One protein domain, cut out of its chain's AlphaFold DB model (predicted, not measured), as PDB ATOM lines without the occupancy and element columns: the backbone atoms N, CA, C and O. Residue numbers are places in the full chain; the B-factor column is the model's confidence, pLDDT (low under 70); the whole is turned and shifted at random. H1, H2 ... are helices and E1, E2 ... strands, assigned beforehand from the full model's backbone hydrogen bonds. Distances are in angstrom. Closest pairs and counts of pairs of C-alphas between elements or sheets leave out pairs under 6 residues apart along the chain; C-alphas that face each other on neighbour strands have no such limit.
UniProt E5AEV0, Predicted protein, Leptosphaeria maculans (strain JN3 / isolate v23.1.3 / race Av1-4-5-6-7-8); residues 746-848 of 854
ATOM      1  N   ASN A 746     195.314 182.158 220.632       71.50
ATOM      2  CA  ASN A 746     195.928 182.958 219.582       71.50
ATOM      3  C   ASN A 746     196.292 184.348 220.153       71.50
ATOM      4  O   ASN A 746     195.406 185.006 220.702       71.50
ATOM      5  N   PRO A 747     197.543 184.834 220.028       65.25
ATOM      6  CA  PRO A 747     197.944 186.133 220.579       65.25
ATOM      7  C   PRO A 747     197.079 187.313 220.104       65.25
ATOM      8  O   PRO A 747     196.892 188.286 220.839       65.25
ATOM      9  N   GLN A 748     196.468 187.219 218.915       69.06
ATOM     10  CA  GLN A 748     195.496 188.208 218.427       69.06
ATOM     11  C   GLN A 748     194.229 188.284 219.300       69.06
ATOM     12  O   GLN A 748     193.711 189.380 219.508       69.06
ATOM     13  N   ASP A 749     193.801 187.168 219.895       75.19
ATOM     14  CA  ASP A 749     192.520 187.019 220.605       75.19
ATOM     15  C   ASP A 749     192.623 187.255 222.125       75.19
ATOM     16  O   ASP A 749     191.608 187.342 222.814       75.19
ATOM     17  N   ALA A 750     193.837 187.410 222.669       75.94
ATOM     18  CA  ALA A 750     194.034 187.893 224.039       75.94
ATOM     19  C   ALA A 750     193.371 189.282 224.249       75.94
ATOM     20  O   ALA A 750     193.257 190.054 223.290       75.94
ATOM     21  N   PRO A 751     192.967 189.668 225.475       80.25
ATOM     22  CA  PRO A 751     192.491 191.027 225.733       80.25
ATOM     23  C   PRO A 751     193.597 192.056 225.447       80.25
ATOM     24  O   PRO A 751     194.775 191.800 225.695       80.25
ATOM     25  N   LYS A 752     193.229 193.228 224.917       87.88
ATOM     26  CA  LYS A 752     194.162 194.357 224.777       87.88
ATOM     27  C   LYS A 752     194.395 195.014 226.139       87.88
ATOM     28  O   LYS A 752     193.465 195.116 226.936       87.88
ATOM     29  N   ALA A 753     195.613 195.490 226.393       88.62
ATOM     30  CA  ALA A 753     195.921 196.210 227.629       88.62
ATOM     31  C   ALA A 753     195.224 197.582 227.655       88.62
ATOM     32  O   ALA A 753     195.080 198.223 226.616       88.62
ATOM     33  N   CYS A 754     194.793 198.056 228.819       90.69
ATOM     34  CA  CYS A 754     194.027 199.299 228.914       90.69
ATOM     35  C   CYS A 754     194.913 200.529 229.117       90.69
ATOM     36  O   CYS A 754     195.746 200.555 230.022       90.69
ATOM     37  N   LEU A 755     194.689 201.583 228.322       91.38
ATOM     38  CA  LEU A 755     195.395 202.866 228.468       91.38
ATOM     39  C   LEU A 755     195.196 203.485 229.866       91.38
ATOM     40  O   LEU A 755     196.102 204.122 230.397       91.38
ATOM     41  N   SER A 756     194.053 203.214 230.505       88.81
ATOM     42  CA  SER A 756     193.728 203.676 231.859       88.81
ATOM     43  C   SER A 756     194.612 203.124 232.976       88.81
ATOM     44  O   SER A 756     194.572 203.667 234.073       88.81
ATOM     45  N   TRP A 757     195.417 202.086 232.725       87.00
ATOM     46  CA  TRP A 757     196.407 201.583 233.687       87.00
ATOM     47  C   TRP A 757     197.718 202.390 233.693       87.00
ATOM     48  O   TRP A 757     198.581 202.145 234.530       87.00
ATOM     49  N   PHE A 758     197.877 203.342 232.767       88.38
ATOM     50  CA  PHE A 758     199.104 204.127 232.574       88.38
ATOM     51  C   PHE A 758     198.906 205.634 232.825       88.38
ATOM     52  O   PHE A 758     199.836 206.408 232.636       88.38
ATOM     53  N   HIS A 759     197.714 206.059 233.253       85.56
ATOM     54  CA  HIS A 759     197.396 207.435 233.657       85.56
ATOM     55  C   HIS A 759     196.583 207.454 234.958       85.56
ATOM     56  O   HIS A 759     196.191 206.392 235.448       85.56
ATOM     57  N   GLU A 760     196.293 208.638 235.506       74.94
ATOM     58  CA  GLU A 760     195.379 208.840 236.646       74.94
ATOM     59  C   GLU A 760     194.152 207.893 236.631       74.94
ATOM     60  O   GLU A 760     193.478 207.789 235.601       74.94
ATOM     61  N   PRO A 761     193.819 207.212 237.748       67.00
ATOM     62  CA  PRO A 761     194.422 207.313 239.083       67.00
ATOM     63  C   PRO A 761     195.671 206.428 239.284       67.00
ATOM     64  O   PRO A 761     196.139 206.298 240.414       67.00
ATOM     65  N   SER A 762     196.182 205.787 238.226       71.38
ATOM     66  CA  SER A 762     197.326 204.861 238.292       71.38
ATOM     67  C   SER A 762     198.621 205.586 238.626       71.38
ATOM     68  O   SER A 762     199.340 205.210 239.548       71.38
ATOM     69  N   LEU A 763     198.878 206.648 237.867       80.81
ATOM     70  CA  LEU A 763     200.060 207.490 237.937       80.81
ATOM     71  C   LEU A 763     199.558 208.936 238.065       80.81
ATOM     72  O   LEU A 763     199.049 209.461 237.076       80.81
ATOM     73  N   PRO A 764     199.611 209.561 239.259       74.62
ATOM     74  CA  PRO A 764     199.040 210.896 239.473       74.62
ATOM     75  C   PRO A 764     199.751 211.993 238.664       74.62
ATOM     76  O   PRO A 764     199.120 212.968 238.277       74.62
ATOM     77  N   GLU A 765     201.030 211.792 238.335       80.56
ATOM     78  CA  GLU A 765     201.839 212.703 237.513       80.56
ATOM     79  C   GLU A 765     201.535 212.613 235.997       80.56
ATOM     80  O   GLU A 765     201.908 213.504 235.227       80.56
ATOM     81  N   LEU A 766     200.863 211.543 235.534       84.19
ATOM     82  CA  LEU A 766     200.573 211.314 234.112       84.19
ATOM     83  C   LEU A 766     199.075 211.413 233.803       84.19
ATOM     84  O   LEU A 766     198.277 210.527 234.119       84.19
ATOM     85  N   ASN A 767     198.714 212.443 233.039       89.00
ATOM     86  CA  ASN A 767     197.414 212.519 232.383       89.00
ATOM     87  C   ASN A 767     197.332 211.590 231.151       89.00
ATOM     88  O   ASN A 767     198.337 211.107 230.621       89.00
ATOM     89  N   VAL A 768     196.111 211.380 230.648       89.44
ATOM     90  CA  VAL A 768     195.798 210.485 229.512       89.44
ATOM     91  C   VAL A 768     196.657 210.756 228.266       89.44
ATOM     92  O   VAL A 768     197.021 209.823 227.551       89.44
ATOM     93  N   VAL A 769     196.991 212.021 227.992       88.81
ATOM     94  CA  VAL A 769     197.774 212.423 226.813       88.81
ATOM     95  C   VAL A 769     199.260 212.123 227.016       88.81
ATOM     96  O   VAL A 769     199.886 211.592 226.103       88.81
ATOM     97  N   GLN A 770     199.813 212.388 228.206       88.19
ATOM     98  CA  GLN A 770     201.191 212.005 228.555       88.19
ATOM     99  C   GLN A 770     201.373 210.486 228.480       88.19
ATOM    100  O   GLN A 770     202.275 210.014 227.792       88.19
ATOM    101  N   ALA A 771     200.473 209.723 229.107       91.00
ATOM    102  CA  ALA A 771     200.488 208.263 229.083       91.00
ATOM    103  C   ALA A 771     200.398 207.705 227.658       91.00
ATOM    104  O   ALA A 771     201.155 206.808 227.285       91.00
ATOM    105  N   ARG A 772     199.513 208.276 226.830       92.94
ATOM    106  CA  ARG A 772     199.402 207.907 225.418       92.94
ATOM    107  C   ARG A 772     200.691 208.193 224.648       92.94
ATOM    108  O   ARG A 772     201.126 207.320 223.909       92.94
ATOM    109  N   LEU A 773     201.301 209.368 224.813       87.94
ATOM    110  CA  LEU A 773     202.547 209.734 224.124       87.94
ATOM    111  C   LEU A 773     203.736 208.872 224.574       87.94
ATOM    112  O   LEU A 773     204.539 208.457 223.741       87.94
ATOM    113  N   MET A 774     203.818 208.556 225.867       91.62
ATOM    114  CA  MET A 774     204.796 207.632 226.449       91.62
ATOM    115  C   MET A 774     204.667 206.229 225.833       91.62
ATOM    116  O   MET A 774     205.656 205.657 225.379       91.62
ATOM    117  N   LEU A 775     203.443 205.695 225.758       93.00
ATOM    118  CA  LEU A 775     203.157 204.378 225.184       93.00
ATOM    119  C   LEU A 775     203.314 204.336 223.662       93.00
ATOM    120  O   LEU A 775     203.871 203.373 223.144       93.00
ATOM    121  N   GLU A 776     202.870 205.366 222.936       91.75
ATOM    122  CA  GLU A 776     203.130 205.497 221.499       91.75
ATOM    123  C   GLU A 776     204.639 205.553 221.240       91.75
ATOM    124  O   GLU A 776     205.121 204.830 220.375       91.75
ATOM    125  N   GLY A 777     205.405 206.303 222.039       85.06
ATOM    126  CA  GLY A 777     206.865 206.336 221.963       85.06
ATOM    127  C   GLY A 777     207.512 204.969 222.210       85.06
ATOM    128  O   GLY A 777     208.255 204.477 221.360       85.06
ATOM    129  N   ALA A 778     207.207 204.330 223.342       88.94
ATOM    130  CA  ALA A 778     207.783 203.040 223.726       88.94
ATOM    131  C   ALA A 778     207.423 201.909 222.743       88.94
ATOM    132  O   ALA A 778     208.300 201.162 222.306       88.94
ATOM    133  N   LEU A 779     206.150 201.794 222.347       91.25
ATOM    134  CA  LEU A 779     205.686 200.737 221.443       91.25
ATOM    135  C   LEU A 779     206.144 200.969 219.996       91.25
ATOM    136  O   LEU A 779     206.526 200.006 219.330       91.25
ATOM    137  N   TYR A 780     206.158 202.215 219.510       89.31
ATOM    138  CA  TYR A 780     206.544 202.515 218.129       89.31
ATOM    139  C   TYR A 780     208.064 202.510 217.934       89.31
ATOM    140  O   TYR A 780     208.556 201.803 217.056       89.31
ATOM    141  N   PHE A 781     208.823 203.251 218.752       80.69
ATOM    142  CA  PHE A 781     210.281 203.341 218.597       80.69
ATOM    143  C   PHE A 781     211.027 202.142 219.190       80.69
ATOM    144  O   PHE A 781     212.059 201.756 218.647       80.69
ATOM    145  N   GLY A 782     210.523 201.549 220.278       80.81
ATOM    146  CA  GLY A 782     211.130 200.367 220.894       80.81
ATOM    147  C   GLY A 782     210.785 199.065 220.167       80.81
ATOM    148  O   GLY A 782     211.666 198.237 219.948       80.81
ATOM    149  N   LEU A 783     209.516 198.881 219.777       83.75
ATOM    150  CA  LEU A 783     208.989 197.580 219.329       83.75
ATOM    151  C   LEU A 783     208.364 197.575 217.920       83.75
ATOM    152  O   LEU A 783     207.981 196.510 217.432       83.75
ATOM    153  N   GLY A 784     208.231 198.728 217.255       87.62
ATOM    154  CA  GLY A 784     207.607 198.832 215.929       87.62
ATOM    155  C   GLY A 784     206.109 198.489 215.887       87.62
ATOM    156  O   GLY A 784     205.608 198.100 214.833       87.62
ATOM    157  N   LYS A 785     205.389 198.593 217.014       89.50
ATOM    158  CA  LYS A 785     203.950 198.288 217.137       89.50
ATOM    159  C   LYS A 785     203.128 199.577 217.272       89.50
ATOM    160  O   LYS A 785     203.567 200.521 217.926       89.50
ATOM    161  N   SER A 786     201.916 199.621 216.711       91.94
ATOM    162  CA  SER A 786     200.982 200.727 216.970       91.94
ATOM    163  C   SER A 786     200.298 200.534 218.322       91.94
ATOM    164  O   SER A 786     199.858 199.427 218.630       91.94
ATOM    165  N   ILE A 787     200.114 201.606 219.103       93.50
ATOM    166  CA  ILE A 787     199.363 201.539 220.372       93.50
ATOM    167  C   ILE A 787     197.962 200.933 220.181       93.50
ATOM    168  O   ILE A 787     197.494 200.181 221.029       93.50
ATOM    169  N   HIS A 788     197.329 201.182 219.028       91.94
ATOM    170  CA  HIS A 788     195.997 200.668 218.689       91.94
ATOM    171  C   HIS A 788     195.964 199.154 218.448       91.94
ATOM    172  O   HIS A 788     194.890 198.559 218.533       91.94
ATOM    173  N   ASP A 789     197.101 198.511 218.174       91.25
ATOM    174  CA  ASP A 789     197.185 197.053 218.014       91.25
ATOM    175  C   ASP A 789     197.223 196.372 219.389       91.25
ATOM    176  O   ASP A 789     196.475 195.429 219.654       91.25
ATOM    177  N   VAL A 790     198.078 196.896 220.275       91.88
ATOM    178  CA  VAL A 790     198.420 196.299 221.576       91.88
ATOM    179  C   VAL A 790     197.420 196.680 222.679       91.88
ATOM    180  O   VAL A 790     197.192 195.902 223.610       91.88
ATOM    181  N   MET A 791     196.807 197.866 222.582       92.31
ATOM    182  CA  MET A 791     196.039 198.486 223.665       92.31
ATOM    183  C   MET A 791     194.624 198.899 223.267       92.31
ATOM    184  O   MET A 791     194.339 199.218 222.111       92.31
ATOM    185  N   ASN A 792     193.730 198.929 224.257       90.88
ATOM    186  CA  ASN A 792     192.457 199.616 224.142       90.88
ATOM    187  C   ASN A 792     192.625 201.076 224.580       90.88
ATOM    188  O   ASN A 792     192.967 201.369 225.729       90.88
ATOM    189  N   VAL A 793     192.403 201.980 223.626       89.12
ATOM    190  CA  VAL A 793     192.466 203.438 223.806       89.12
ATOM    191  C   VAL A 793     191.091 203.994 224.219       89.12
ATOM    192  O   VAL A 793     191.006 205.128 224.687       89.12
ATOM    193  N   ASN A 794     190.014 203.205 224.091       85.62
ATOM    194  CA  ASN A 794     188.678 203.582 224.544       85.62
ATOM    195  C   ASN A 794     188.488 203.249 226.034       85.62
ATOM    196  O   ASN A 794     188.433 202.083 226.424       85.62
ATOM    197  N   SER A 795     188.354 204.272 226.878       71.94
ATOM    198  CA  SER A 795     188.262 204.104 228.334       71.94
ATOM    199  C   SER A 795     186.974 203.422 228.811       71.94
ATOM    200  O   SER A 795     186.964 202.866 229.907       71.94
ATOM    201  N   THR A 796     185.899 203.407 228.010       79.25
ATOM    202  CA  THR A 796     184.608 202.810 228.412       79.25
ATOM    203  C   THR A 796     184.622 201.284 228.492       79.25
ATOM    204  O   THR A 796     183.708 200.694 229.059       79.25
ATOM    205  N   GLU A 797     185.630 200.635 227.909       81.56
ATOM    206  CA  GLU A 797     185.772 199.172 227.854       81.56
ATOM    207  C   GLU A 797     186.764 198.635 228.903       81.56
ATOM    208  O   GLU A 797     187.033 197.435 228.953       81.56
ATOM    209  N   CYS A 798     187.315 199.514 229.745       83.69
ATOM    210  CA  CYS A 798     188.431 199.205 230.630       83.69
ATOM    211  C   CYS A 798     188.010 199.057 232.105       83.69
ATOM    212  O   CYS A 798     187.379 199.960 232.658       83.69
ATOM    213  N   PRO A 799     188.374 197.950 232.790       75.06
ATOM    214  CA  PRO A 799     188.052 197.764 234.200       75.06
ATOM    215  C   PRO A 799     188.850 198.748 235.068       75.06
ATOM    216  O   PRO A 799     190.078 198.694 235.136       75.06
ATOM    217  N   GLY A 800     188.133 199.651 235.742       61.34
ATOM    218  CA  GLY A 800     188.687 200.772 236.511       61.34
ATOM    219  C   GLY A 800     189.302 200.395 237.861       61.34
ATOM    220  O   GLY A 800     188.876 200.912 238.893       61.34
ATOM    221  N   ARG A 801     190.297 199.503 237.871       62.16
ATOM    222  CA  ARG A 801     191.200 199.295 239.012       62.16
ATOM    223  C   ARG A 801     192.650 199.287 238.554       62.16
ATOM    224  O   ARG A 801     192.958 198.882 237.438       62.16
ATOM    225  N   VAL A 802     193.508 199.734 239.461       63.75
ATOM    226  CA  VAL A 802     194.961 199.760 239.318       63.75
ATOM    227  C   VAL A 802     195.534 199.031 240.531       63.75
ATOM    228  O   VAL A 802     195.094 199.336 241.648       63.75
ATOM    229  N   PRO A 803     196.475 198.092 240.361       62.66
ATOM    230  CA  PRO A 803     197.235 197.572 241.487       62.66
ATOM    231  C   PRO A 803     198.141 198.654 242.102       62.66
ATOM    232  O   PRO A 803     198.412 199.695 241.505       62.66
ATOM    233  N   ARG A 804     198.621 198.395 243.318       67.81
ATOM    234  CA  ARG A 804     199.682 199.157 243.993       67.81
ATOM    235  C   ARG A 804     200.635 198.173 244.659       67.81
ATOM    236  O   ARG A 804     200.198 197.096 245.063       67.81
ATOM    237  N   LEU A 805     201.905 198.541 244.805       69.19
ATOM    238  CA  LEU A 805     202.854 197.729 245.566       69.19
ATOM    239  C   LEU A 805     202.520 197.736 247.063       69.19
ATOM    240  O   LEU A 805     201.927 198.680 247.591       69.19
ATOM    241  N   HIS A 806     202.959 196.692 247.768       71.00
ATOM    242  CA  HIS A 806     202.813 196.575 249.223       71.00
ATOM    243  C   HIS A 806     203.571 197.656 250.018       71.00
ATOM    244  O   HIS A 806     203.231 197.899 251.173       71.00
ATOM    245  N   ASP A 807     204.569 198.308 249.416       77.38
ATOM    246  CA  ASP A 807     205.299 199.448 249.989       77.38
ATOM    247  C   ASP A 807     204.589 200.802 249.768       77.38
ATOM    248  O   ASP A 807     205.032 201.828 250.282       77.38
ATOM    249  N   GLY A 808     203.469 200.811 249.033       77.81
ATOM    250  CA  GLY A 808     202.697 202.005 248.699       77.81
ATOM    251  C   GLY A 808     203.151 202.743 247.437       77.81
ATOM    252  O   GLY A 808     202.468 203.693 247.048       77.81
ATOM    253  N   ARG A 809     204.239 202.320 246.773       79.44
ATOM    254  CA  ARG A 809     204.667 202.901 245.491       79.44
ATOM    255  C   ARG A 809     203.710 202.504 244.360       79.44
ATOM    256  O   ARG A 809     203.089 201.434 244.366       79.44
ATOM    257  N   SER A 810     203.582 203.393 243.380       78.19
ATOM    258  CA  SER A 810     202.804 203.141 242.169       78.19
ATOM    259  C   SER A 810     203.582 202.206 241.249       78.19
ATOM    260  O   SER A 810     204.654 202.562 240.771       78.19
ATOM    261  N   ALA A 811     203.021 201.029 240.977       85.94
ATOM    262  CA  ALA A 811     203.535 200.110 239.970       85.94
ATOM    263  C   ALA A 811     202.491 199.884 238.884       85.94
ATOM    264  O   ALA A 811     201.294 199.795 239.164       85.94
ATOM    265  N   VAL A 812     202.953 199.738 237.645       90.12
ATOM    266  CA  VAL A 812     202.076 199.459 236.507       90.12
ATOM    267  C   VAL A 812     202.252 198.008 236.083       90.12
ATOM    268  O   VAL A 812     203.340 197.590 235.684       90.12
ATOM    269  N   CYS A 813     201.170 197.230 236.143       90.31
ATOM    270  CA  CYS A 813     201.156 195.864 235.629       90.31
ATOM    271  C   CYS A 813     201.225 195.874 234.090       90.31
ATOM    272  O   CYS A 813     200.238 196.156 233.409       90.31
ATOM    273  N   VAL A 814     202.381 195.513 233.528       93.19
ATOM    274  CA  VAL A 814     202.597 195.427 232.071       93.19
ATOM    275  C   VAL A 814     202.429 194.011 231.519       93.19
ATOM    276  O   VAL A 814     202.535 193.805 230.312       93.19
ATOM    277  N   LYS A 815     202.107 193.019 232.360       90.81
ATOM    278  CA  LYS A 815     201.933 191.617 231.937       90.81
ATOM    279  C   LYS A 815     200.919 191.424 230.787       90.81
ATOM    280  O   LYS A 815     201.240 190.673 229.863       90.81
ATOM    281  N   PRO A 816     199.746 192.097 230.748       88.75
ATOM    282  CA  PRO A 816     198.830 191.985 229.607       88.75
ATOM    283  C   PRO A 816     199.384 192.634 228.332       88.75
ATOM    284  O   PRO A 816     199.053 192.202 227.231       88.75
ATOM    285  N   LEU A 817     200.255 193.642 228.472       90.88
ATOM    286  CA  LEU A 817     200.951 194.279 227.356       90.88
ATOM    287  C   LEU A 817     202.044 193.344 226.801       90.88
ATOM    288  O   LEU A 817     202.117 193.178 225.586       90.88
ATOM    289  N   CYS A 818     202.791 192.634 227.667       92.31
ATOM    290  CA  CYS A 818     203.705 191.560 227.247       92.31
ATOM    291  C   CYS A 818     202.995 190.492 226.401       92.31
ATOM    292  O   CYS A 818     203.510 190.077 225.373       92.31
ATOM    293  N   ALA A 819     201.801 190.049 226.813       89.50
ATOM    294  CA  ALA A 819     201.057 188.985 226.127       89.50
ATOM    295  C   ALA A 819     200.591 189.355 224.698       89.50
ATOM    296  O   ALA A 819     200.077 188.499 223.976       89.50
ATOM    297  N   LYS A 820     200.759 190.622 224.295       88.94
ATOM    298  CA  LYS A 820     200.400 191.171 222.981       88.94
ATOM    299  C   LYS A 820     201.592 191.555 222.102       88.94
ATOM    300  O   LYS A 820     201.385 191.901 220.937       88.94
ATOM    301  N   ILE A 821     202.814 191.506 222.625       90.00
ATOM    302  CA  ILE A 821     204.041 191.812 221.885       90.00
ATOM    303  C   ILE A 821     204.904 190.556 221.767       90.00
ATOM    304  O   ILE A 821     205.056 189.797 222.715       90.00
ATOM    305  N   ASP A 822     205.529 190.358 220.612       81.38
ATOM    306  CA  ASP A 822     206.436 189.226 220.362       81.38
ATOM    307  C   ASP A 822     207.851 189.460 220.953       81.38
ATOM    308  O   ASP A 822     208.836 188.902 220.473       81.38
ATOM    309  N   ALA A 823     207.958 190.331 221.962       82.19
ATOM    310  CA  ALA A 823     209.192 190.754 222.628       82.19
ATOM    311  C   ALA A 823     209.203 190.278 224.090       82.19
ATOM    312  O   ALA A 823     208.153 189.924 224.634       82.19
ATOM    313  N   SER A 824     210.365 190.248 224.751       89.94
ATOM    314  CA  SER A 824     210.391 189.790 226.142       89.94
ATOM    315  C   SER A 824     209.763 190.827 227.076       89.94
ATOM    316  O   SER A 824     209.821 192.036 226.843       89.94
ATOM    317  N   CYS A 825     209.194 190.353 228.189       91.75
ATOM    318  CA  CYS A 825     208.733 191.252 229.244       91.75
ATOM    319  C   CYS A 825     209.857 192.140 229.801       91.75
ATOM    320  O   CYS A 825     209.542 193.224 230.279       91.75
ATOM    321  N   SER A 826     211.130 191.712 229.771       89.62
ATOM    322  CA  SER A 826     212.233 192.568 230.241       89.62
ATOM    323  C   SER A 826     212.375 193.765 229.315       89.62
ATOM    324  O   SER A 826     212.182 194.884 229.767       89.62
ATOM    325  N   ASP A 827     212.538 193.527 228.007       87.94
ATOM    326  CA  ASP A 827     212.720 194.593 227.011       87.94
ATOM    327  C   ASP A 827     211.607 195.651 227.100       87.94
ATOM    328  O   ASP A 827     211.877 196.847 227.003       87.94
ATOM    329  N   LEU A 828     210.359 195.227 227.336       91.81
ATOM    330  CA  LEU A 828     209.227 196.131 227.551       91.81
ATOM    331  C   LEU A 828     209.343 196.941 228.852       91.81
ATOM    332  O   LEU A 828     209.129 198.150 228.816       91.81
ATOM    333  N   LYS A 829     209.641 196.298 229.989       93.19
ATOM    334  CA  LYS A 829     209.797 196.976 231.290       93.19
ATOM    335  C   LYS A 829     210.962 197.960 231.252       93.19
ATOM    336  O   LYS A 829     210.793 199.110 231.638       93.19
ATOM    337  N   ASP A 830     212.096 197.521 230.715       88.12
ATOM    338  CA  ASP A 830     213.331 198.291 230.595       88.12
ATOM    339  C   ASP A 830     213.135 199.486 229.635       88.12
ATOM    340  O   ASP A 830     213.581 200.597 229.919       88.12
ATOM    341  N   THR A 831     212.381 199.301 228.540       89.12
ATOM    342  CA  THR A 831     211.991 200.397 227.630       89.12
ATOM    343  C   THR A 831     211.018 201.374 228.287       89.12
ATOM    344  O   THR A 831     211.198 202.580 228.144       89.12
ATOM    345  N   LEU A 832     209.986 200.897 228.993       91.75
ATOM    346  CA  LEU A 832     209.003 201.769 229.648       91.75
ATOM    347  C   LEU A 832     209.624 202.563 230.803       91.75
ATOM    348  O   LEU A 832     209.380 203.764 230.891       91.75
ATOM    349  N   GLY A 833     210.470 201.928 231.620       90.00
ATOM    350  CA  GLY A 833     211.256 202.592 232.660       90.00
ATOM    351  C   GLY A 833     212.133 203.691 232.064       90.00
ATOM    352  O   GLY A 833     211.970 204.855 232.415       90.00
ATOM    353  N   TRP A 834     212.961 203.357 231.066       86.94
ATOM    354  CA  TRP A 834     213.832 204.338 230.412       86.94
ATOM    355  C   TRP A 834     213.069 205.493 229.741       86.94
ATOM    356  O   TRP A 834     213.496 206.645 229.826       86.94
ATOM    357  N   VAL A 835     211.944 205.217 229.068       85.19
ATOM    358  CA  VAL A 835     211.111 206.262 228.446       85.19
ATOM    359  C   VAL A 835     210.500 207.177 229.508       85.19
ATOM    360  O   VAL A 835     210.400 208.377 229.274       85.19
ATOM    361  N   THR A 836     210.122 206.642 230.666       85.94
ATOM    362  CA  THR A 836     209.479 207.402 231.746       85.94
ATOM    363  C   THR A 836     210.480 208.264 232.504       85.94
ATOM    364  O   THR A 836     210.273 209.473 232.590       85.94
ATOM    365  N   GLU A 837     211.610 207.683 232.913       84.19
ATOM    366  CA  GLU A 837     212.783 208.395 233.440       84.19
ATOM    367  C   GLU A 837     213.165 209.554 232.493       84.19
ATOM    368  O   GLU A 837     213.265 210.707 232.901       84.19
ATOM    369  N   SER A 838     213.256 209.280 231.183       79.06
ATOM    370  CA  SER A 838     213.669 210.267 230.170       79.06
ATOM    371  C   SER A 838     212.619 211.324 229.791       79.06
ATOM    372  O   SER A 838     212.968 212.275 229.086       79.06
ATOM    373  N   LEU A 839     211.343 211.158 230.163       81.00
ATOM    374  CA  LEU A 839     210.256 212.092 229.817       81.00
ATOM    375  C   LEU A 839     209.683 212.846 231.021       81.00
ATOM    376  O   LEU A 839     209.159 213.944 230.829       81.00
ATOM    377  N   PHE A 840     209.756 212.264 232.219       80.94
ATOM    378  CA  PHE A 840     209.071 212.760 233.413       80.94
ATOM    379  C   PHE A 840     209.978 212.897 234.646       80.94
ATOM    380  O   PHE A 840     209.535 213.515 235.605       80.94
ATOM    381  N   ASP A 841     211.224 212.393 234.614       81.75
ATOM    382  CA  ASP A 841     212.151 212.350 235.771       81.75
ATOM    383  C   ASP A 841     211.620 211.488 236.948       81.75
ATOM    384  O   ASP A 841     212.032 211.642 238.095       81.75
ATOM    385  N   GLU A 842     210.699 210.559 236.649       78.00
ATOM    386  CA  GLU A 842     209.973 209.708 237.605       78.00
ATOM    387  C   GLU A 842     210.370 208.223 237.483       78.00
ATOM    388  O   GLU A 842     210.358 207.648 236.389       78.00
ATOM    389  N   ASP A 843     210.666 207.584 238.619       83.19
ATOM    390  CA  ASP A 843     211.047 206.165 238.724       83.19
ATOM    391  C   ASP A 843     209.808 205.278 238.945       83.19
ATOM    392  O   ASP A 843     209.354 205.052 240.071       83.19
ATOM    393  N   ILE A 844     209.215 204.813 237.840       87.56
ATOM    394  CA  ILE A 844     207.969 204.035 237.851       87.56
ATOM    395  C   ILE A 844     208.262 202.539 237.712       87.56
ATOM    396  O   ILE A 844     208.694 202.059 236.663       87.56
ATOM    397  N   ASP A 845     207.940 201.785 238.765       89.38
ATOM    398  CA  ASP A 845     208.125 200.333 238.843       89.38
ATOM    399  C   ASP A 845     207.147 199.598 237.894       89.38
ATOM    400  O   ASP A 845     206.023 199.218 238.244       89.38
ATOM    401  N   TYR A 846     207.552 199.386 236.641       93.25
ATOM    402  CA  TYR A 846     206.823 198.514 235.717       93.25
ATOM    403  C   TYR A 846     206.974 197.062 236.166       93.25
ATOM    404  O   TYR A 846     208.088 196.554 236.285       93.25
ATOM    405  N   THR A 847     205.864 196.354 236.383       92.25
ATOM    406  CA  THR A 847     205.878 194.987 236.925       92.25
ATOM    407  C   THR A 847     205.115 193.978 236.072       92.25
ATOM    408  O   THR A 847     204.214 194.295 235.297       92.25
ATOM    409  N   THR A 848     205.525 192.723 236.208       92.69
ATOM    410  CA  THR A 848     204.970 191.546 235.526       92.69
ATOM    411  C   THR A 848     204.674 190.409 236.498       92.69
ATOM    412  O   THR A 848     204.338 189.309 236.062       92.69
TER     413      THR A 848
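What this domain is: This is residues 746 to 848 of the 854 residues of the protein "Predicted protein" of Leptosphaeria maculans (strain JN3 / isolate v23.1.3 / race Av1-4-5-6-7-8) (UniProt E5AEV0). Two long helices, H1 and H4, cross at a steep angle and pack on each other; a small ribbon of two parallel strands, E1 and E2, lies to one side of H4, with E2 next to the helix. The short helices H2 and H3 sit near one end of this pair, and two long stretches with no named element, residues 746 to 767 and 791 to 810, lie for the most part on the far side of the body from H4. The printed part has 103 residues, with four named helices and two named strands in the order H1 H2 E1 H3 H4 E2; the sheet's order is E1, E2. The class is mostly helix, though under half of the residues are in named elements. The whole is compact and rounded, with a radius of gyration of the C-alphas of 12.6 A and spans of 36 by 28 by 26 A.

How they stand to each other: Begin at the sheet, where E1, residues 811 to 813, and E2, residues 845 to 847, are parallel neighbours at 24 degrees. Look there for N 847 and O 812, 2.9 A apart and within hydrogen-bond range; C-alphas 812 and 846 face each other at 4.9 A. H3, residues 815 to 818, and H4, residues 825 to 840, come between these strands in a strand-helix-strand unit, two parallel neighbour strands with helices between them along the chain, and its crossover is right-handed. From E2 go to H4: their closest C-alphas, those of Tyr 846 and Lys 829, are 5.6 A apart. H1, residues 768 to 783, touches H4 at a steep tilt of 49 degrees, opposite ways, closest at the C-alphas of Ala 778 and Leu 832, 6.2 A. H2, residues 787 to 790, touches H1, whose residues 775 to 780 alone take part; the closest C-alphas are those of Ile 787 and Glu 776, 5.6 A. H3 and H4 only just touch, only at the corner by their link, with 3 pairs of C-alphas within 8 A, the closest those of Cys 818 and Cys 825 at 5.4 A. H1 and E1 are apart. In H1 and H4 every O i to N i+4 pair is within hydrogen-bond range; H2 and H3 are too short for such a pair, and each has its one O i to N i+3 pair within range.

Where its parts are: Find C-alpha 768 at (195.798, 210.485, 229.512); from there H1 runs 21.1 A to C-alpha 783. H2 follows at residues 787 to 790, then E1 at 811 to 813 and H3 at 815 to 818. H4 starts at C-alpha 825, at (208.733, 191.252, 229.244), and runs 21.9 A to C-alpha 840. E2 ends at C-alpha 847, at (205.878, 194.987, 236.925).

The domain as a whole: Look for the two C-alphas farthest apart at Asn 746 and Asp 841, 37.3 A. The printed part has no cut. The link from H2 to E1 is long, with 20 residues; near its beginning, residues 791 to 792 pair, parallel, with residues 753 to 754. The mean pLDDT of the printed part is 84.3, and you will find it under 70 at residues 747 to 748, 761 and 800 to 805 of this model.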